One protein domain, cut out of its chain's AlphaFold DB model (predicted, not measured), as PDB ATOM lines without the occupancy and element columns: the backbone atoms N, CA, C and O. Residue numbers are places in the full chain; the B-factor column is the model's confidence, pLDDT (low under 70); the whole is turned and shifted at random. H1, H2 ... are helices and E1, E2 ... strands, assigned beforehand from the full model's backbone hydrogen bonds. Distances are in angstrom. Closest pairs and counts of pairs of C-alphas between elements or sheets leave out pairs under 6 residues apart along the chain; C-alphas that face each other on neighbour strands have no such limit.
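Overview. This is residues 2 to 47 of the 148 residues of an uncharacterized protein of bioreactor metagenome (UniProt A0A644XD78). A long, loose model with a two-stranded hairpin, E1 and E2, at one end and two short helices, H1 and H2, set nearly at right angles to each other at the other end. Residues 22 to 25 run between the two ends, and residues 39 to 47, with no named element, leave the hairpin where E2 ends. The printed part has 46 residues, with H1, H2, E1 and E2 in that order; the one sheet, E1 - E2, is antiparallel, and the class is mixed, helices and strands. The whole is loose, with a radius of gyration of the C-alphas of 12.6 A, and only just flat, spanning 37 by 24 by 13 A.

Along the chain. H1 is residues 2 to 7, beginning with C-alpha 2 at (184.832, 219.046, 210.078). H2, residues 13 to 21, is 12.2 A long from first to last C-alpha. E1 is residues 26 to 29, 10.1 A. E2 is residues 35 to 38, 10.0 A, ending with C-alpha 38 at (175.401, 226.554, 225.937).

Arrangement. H1 and H2 are close but not clearly touching; their closest C-alphas, those of Leu 4 and Ala 16, are 7.0 A apart. Their lines are about perpendicular, at 87 degrees. In H2 every O i to N i+4 pair is within hydrogen-bond range; in H1 1 of 2 is, beside 3 of 3 O i to N i+3 pairs. E1 and E2 form an antiparallel hairpin, their directions at 146 degrees, with N 28 and O 36 at 2.7 A and N 36 and O 28 at 2.8 A, within hydrogen-bond range. H1 is apart from both strands, and H2 is apart from E2.

Size, cuts and confidence. The two C-alphas farthest apart, those of Leu 14 and Asn 32, are 37.4 A apart. The links H1 to H2, H2 to E1 and E1 to E2 are tight. The printed part has no cut. The mean pLDDT of the printed part is 91.6, and no printed residue is under 70.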
ATOM      1  N   GLU A   2     184.058 217.913 210.620       89.31
ATOM      2  CA  GLU A   2     184.832 219.046 210.078       89.31
ATOM      3  C   GLU A   2     185.023 220.179 211.093       89.31
ATOM      4  O   GLU A   2     186.148 220.615 211.302       89.31
ATOM      5  N   HIS A   3     183.960 220.569 211.808       90.19
ATOM      6  CA  HIS A   3     184.056 221.550 212.895       90.19
ATOM      7  C   HIS A   3     185.071 221.145 213.979       90.19
ATOM      8  O   HIS A   3     185.907 221.948 214.373       90.19
ATOM      9  N   LEU A   4     185.052 219.885 214.429       92.31
ATOM     10  CA  LEU A   4     186.002 219.406 215.442       92.31
ATOM     11  C   LEU A   4     187.438 219.434 214.939       92.31
ATOM     12  O   LEU A   4     188.338 219.795 215.691       92.31
ATOM     13  N   ARG A   5     187.642 219.127 213.656       95.25
ATOM     14  CA  ARG A   5     188.965 219.141 213.030       95.25
ATOM     15  C   ARG A   5     189.593 220.527 212.926       95.25
ATOM     16  O   ARG A   5     190.807 220.611 212.789       95.25
ATOM     17  N   GLN A   6     188.812 221.601 213.052       94.44
ATOM     18  CA  GLN A   6     189.356 222.960 213.147       94.44
ATOM     19  C   GLN A   6     190.157 223.167 214.442       94.44
ATOM     20  O   GLN A   6     191.167 223.862 214.425       94.44
ATOM     21  N   LYS A   7     189.720 222.555 215.554       91.75
ATOM     22  CA  LYS A   7     190.395 222.627 216.863       91.75
ATOM     23  C   LYS A   7     191.349 221.439 217.090       91.75
ATOM     24  O   LYS A   7     192.412 221.613 217.675       91.75
ATOM     25  N   HIS A   8     190.982 220.253 216.603       93.62
ATOM     26  CA  HIS A   8     191.703 218.987 216.780       93.62
ATOM     27  C   HIS A   8     191.836 218.253 215.433       93.62
ATOM     28  O   HIS A   8     190.968 217.444 215.094       93.62
ATOM     29  N   PRO A   9     192.872 218.545 214.621       95.88
ATOM     30  CA  PRO A   9     192.993 218.035 213.248       95.88
ATOM     31  C   PRO A   9     192.960 216.505 213.114       95.88
ATOM     32  O   PRO A   9     192.541 215.976 212.085       95.88
ATOM     33  N   ASP A  10     193.374 215.798 214.160       96.38
ATOM     34  CA  ASP A  10     193.408 214.345 214.295       96.38
ATOM     35  C   ASP A  10     192.075 213.723 214.749       96.38
ATOM     36  O   ASP A  10     191.967 212.498 214.809       96.38
ATOM     37  N   ALA A  11     191.036 214.532 214.997       96.75
ATOM     38  CA  ALA A  11     189.731 214.050 215.437       96.75
ATOM     39  C   ALA A  11     189.162 212.971 214.500       96.75
ATOM     40  O   ALA A  11     189.037 213.142 213.272       96.75
ATOM     41  N   THR A  12     188.779 211.856 215.117       95.94
ATOM     42  CA  THR A  12     188.219 210.679 214.459       95.94
ATOM     43  C   THR A  12     186.701 210.793 214.302       95.94
ATOM     44  O   THR A  12     186.048 211.714 214.803       95.94
ATOM     45  N   LEU A  13     186.102 209.838 213.585       94.25
ATOM     46  CA  LEU A  13     184.643 209.743 213.504       94.25
ATOM     47  C   LEU A  13     184.028 209.387 214.867       94.25
ATOM     48  O   LEU A  13     182.952 209.885 215.189       94.25
ATOM     49  N   LEU A  14     184.725 208.579 215.673       94.38
ATOM     50  CA  LEU A  14     184.286 208.233 217.022       94.38
ATOM     51  C   LEU A  14     184.262 209.472 217.925       94.38
ATOM     52  O   LEU A  14     183.278 209.681 218.625       94.38
ATOM     53  N   ASP A  15     185.274 210.342 217.843       95.38
ATOM     54  CA  ASP A  15     185.285 211.609 218.590       95.38
ATOM     55  C   ASP A  15     184.114 212.504 218.183       95.38
ATOM     56  O   ASP A  15     183.451 213.100 219.030       95.38
ATOM     57  N   ALA A  16     183.810 212.559 216.882       94.69
ATOM     58  CA  ALA A  16     182.656 213.295 216.383       94.69
ATOM     59  C   ALA A  16     181.327 212.722 216.893       94.69
ATOM     60  O   ALA A  16     180.442 213.488 217.274       94.69
ATOM     61  N   TRP A  17     181.197 211.396 216.930       95.31
ATOM     62  CA  TRP A  17     180.020 210.713 217.456       95.31
ATOM     63  C   TRP A  17     179.858 210.936 218.969       95.31
ATOM     64  O   TRP A  17     178.772 211.292 219.422       95.31
ATOM     65  N   LEU A  18     180.940 210.837 219.747       95.12
ATOM     66  CA  LEU A  18     180.942 211.115 221.189       95.12
ATOM     67  C   LEU A  18     180.612 212.579 221.488       95.12
ATOM     68  O   LEU A  18     179.796 212.865 222.363       95.12
ATOM     69  N   HIS A  19     181.193 213.511 220.733       94.38
ATOM     70  CA  HIS A  19     180.890 214.934 220.858       94.38
ATOM     71  C   HIS A  19     179.415 215.233 220.570       94.38
ATOM     72  O   HIS A  19     178.804 216.041 221.263       94.38
ATOM     73  N   ALA A  20     178.833 214.572 219.566       93.50
ATOM     74  CA  ALA A  20     177.411 214.682 219.252       93.50
ATOM     75  C   ALA A  20     176.509 213.954 220.266       93.50
ATOM     76  O   ALA A  20     175.313 214.221 220.315       93.50
ATOM     77  N   SER A  21     177.048 213.044 221.076       94.31
ATOM     78  CA  SER A  21     176.272 212.260 222.048       94.31
ATOM     79  C   SER A  21     176.213 212.889 223.440       94.31
ATOM     80  O   SER A  21     175.352 212.525 224.237       94.31
ATOM     81  N   ARG A  22     177.113 213.827 223.749       92.00
ATOM     82  CA  ARG A  22     177.181 214.521 225.043       92.00
ATOM     83  C   ARG A  22     176.571 215.922 224.970       92.00
ATOM     84  O   ARG A  22     176.440 216.492 223.890       92.00
ATOM     85  N   PHE A  23     176.266 216.498 226.130       89.44
ATOM     86  CA  PHE A  23     175.987 217.929 226.245       89.44
ATOM     87  C   PHE A  23     177.306 218.699 226.295       89.44
ATOM     88  O   PHE A  23     178.088 218.522 227.229       89.44
ATOM     89  N   ASN A  24     177.563 219.548 225.302       92.25
ATOM     90  CA  ASN A  24     178.718 220.443 225.319       92.25
ATOM     91  C   ASN A  24     178.296 221.791 225.909       92.25
ATOM     92  O   ASN A  24     177.164 222.223 225.722       92.25
ATOM     93  N   HIS A  25     179.193 222.451 226.634       91.69
ATOM     94  CA  HIS A  25     178.965 223.798 227.149       91.69
ATOM     95  C   HIS A  25     180.194 224.643 226.847       91.69
ATOM     96  O   HIS A  25     181.291 224.341 227.317       91.69
ATOM     97  N   GLU A  26     180.004 225.700 226.064       91.38
ATOM     98  CA  GLU A  26     181.019 226.711 225.789       91.38
ATOM     99  C   GLU A  26     180.458 228.101 226.148       91.38
ATOM    100  O   GLU A  26     179.255 228.342 225.982       91.38
ATOM    101  N   PRO A  27     181.294 229.024 226.656       92.88
ATOM    102  CA  PRO A  27     180.870 230.391 226.923       92.88
ATOM    103  C   PRO A  27     180.688 231.167 225.611       92.88
ATOM    104  O   PRO A  27     181.517 231.095 224.702       92.88
ATOM    105  N   ARG A  28     179.619 231.958 225.527       86.50
ATOM    106  CA  ARG A  28     179.284 232.853 224.414       86.50
ATOM    107  C   ARG A  28     179.058 234.261 224.938       86.50
ATOM    108  O   ARG A  28     178.297 234.453 225.879       86.50
ATOM    109  N   ILE A  29     179.708 235.238 224.321       88.38
ATOM    110  CA  ILE A  29     179.574 236.651 224.684       88.38
ATOM    111  C   ILE A  29     178.545 237.274 223.741       88.38
ATOM    112  O   ILE A  29     178.718 237.206 222.527       88.38
ATOM    113  N   ALA A  30     177.475 237.838 224.294       84.62
ATOM    114  CA  ALA A  30     176.485 238.598 223.538       84.62
ATOM    115  C   ALA A  30     176.933 240.050 223.323       84.62
ATOM    116  O   ALA A  30     177.799 240.554 224.040       84.62
ATOM    117  N   ASP A  31     176.283 240.752 222.394       87.19
ATOM    118  CA  ASP A  31     176.639 242.127 222.008       87.19
ATOM    119  C   ASP A  31     176.553 243.138 223.165       87.19
ATOM    120  O   ASP A  31     177.264 244.139 223.192       87.19
ATOM    121  N   ASN A  32     175.726 242.855 224.177       90.56
ATOM    122  CA  ASN A  32     175.615 243.644 225.410       90.56
ATOM    123  C   ASN A  32     176.682 243.303 226.473       90.56
ATOM    124  O   ASN A  32     176.587 243.771 227.606       90.56
ATOM    125  N   GLY A  33     177.664 242.462 226.145       91.00
ATOM    126  CA  GLY A  33     178.731 242.029 227.047       91.00
ATOM    127  C   GLY A  33     178.340 240.929 228.042       91.00
ATOM    128  O   GLY A  33     179.186 240.511 228.833       91.00
ATOM    129  N   ARG A  34     177.093 240.430 228.023       92.25
ATOM    130  CA  ARG A  34     176.673 239.300 228.871       92.25
ATOM    131  C   ARG A  34     177.249 237.981 228.355       92.25
ATOM    132  O   ARG A  34     177.342 237.770 227.147       92.25
ATOM    133  N   VAL A  35     177.601 237.083 229.278       92.56
ATOM    134  CA  VAL A  35     178.097 235.735 228.964       92.56
ATOM    135  C   VAL A  35     176.983 234.716 229.171       92.56
ATOM    136  O   VAL A  35     176.438 234.609 230.266       92.56
ATOM    137  N   TYR A  36     176.699 233.937 228.134       88.81
ATOM    138  CA  TYR A  36     175.781 232.803 228.161       88.81
ATOM    139  C   TYR A  36     176.557 231.503 227.985       88.81
ATOM    140  O   TYR A  36     177.543 231.459 227.254       88.81
ATOM    141  N   TRP A  37     176.104 230.435 228.629       91.06
ATOM    142  CA  TRP A  37     176.672 229.100 228.462       91.06
ATOM    143  C   TRP A  37     175.703 228.235 227.672       91.06
ATOM    144  O   TRP A  37     174.508 228.226 227.949       91.06
ATOM    145  N   GLY A  38     176.216 227.495 226.696       90.62
ATOM    146  CA  GLY A  38     175.401 226.554 225.937       90.62
ATOM    147  C   GLY A  38     176.221 225.750 224.944       90.62
ATOM    148  O   GLY A  38     177.420 225.986 224.775       90.62
ATOM    149  N   ASP A  39     175.573 224.795 224.284       91.44
ATOM    150  CA  ASP A  39     176.212 224.006 223.234       91.44
ATOM    151  C   ASP A  39     176.252 224.824 221.937       91.44
ATOM    152  O   ASP A  39     175.197 225.152 221.379       91.44
ATOM    153  N   PRO A  40     177.441 225.160 221.412       87.50
ATOM    154  CA  PRO A  40     177.509 225.992 220.234       87.50
ATOM    155  C   PRO A  40     177.017 225.308 218.954       87.50
ATOM    156  O   PRO A  40     176.682 226.003 217.993       87.50
ATOM    157  N   LEU A  41     176.976 223.974 218.938       88.62
ATOM    158  CA  LEU A  41     176.550 223.161 217.800       88.62
ATOM    159  C   LEU A  41     175.116 222.647 217.939       88.62
ATOM    160  O   LEU A  41     174.592 222.064 216.993       88.62
ATOM    161  N   ARG A  42     174.486 222.846 219.100       88.81
ATOM    162  CA  ARG A  42     173.104 222.446 219.366       88.81
ATOM    163  C   ARG A  42     172.321 223.609 219.987       88.81
ATOM    164  O   ARG A  42     171.945 223.530 221.157       88.81
ATOM    165  N   PRO A  43     172.073 224.697 219.231       88.06
ATOM    166  CA  PRO A  43     171.177 225.755 219.686       88.06
ATOM    167  C   PRO A  43     169.763 225.221 219.966       88.06
ATOM    168  O   PRO A  43     169.386 224.124 219.533       88.06
ATOM    169  N   LYS A  44     168.957 226.020 220.671       85.56
ATOM    170  CA  LYS A  44     167.532 225.739 220.885       85.56
ATOM    171  C   LYS A  44     166.858 225.430 219.539       85.56
ATOM    172  O   LYS A  44     167.140 226.075 218.536       85.56
ATOM    173  N   GLY A  45     166.024 224.391 219.508       87.31
ATOM    174  CA  GLY A  45     165.345 223.945 218.284       87.31
ATOM    175  C   GLY A  45     166.119 222.953 217.403       87.31
ATOM    176  O   GLY A  45     165.545 222.457 216.440       87.31
ATOM    177  N   SER A  46     167.353 222.566 217.751       88.25
ATOM    178  CA  SER A  46     168.168 221.598 216.975       88.25
ATOM    179  C   SER A  46     167.668 220.139 216.988       88.25
ATOM    180  O   SER A  46     168.398 219.236 216.584       88.25
ATOM    181  N   GLY A  47     166.461 219.886 217.495       90.81
ATOM    182  CA  GLY A  47     165.908 218.542 217.631       90.81
ATOM    183  C   GLY A  47     166.487 217.747 218.804       90.81
ATOM    184  O   GLY A  47     167.211 218.270 219.655       90.81
TER     185      GLY A  47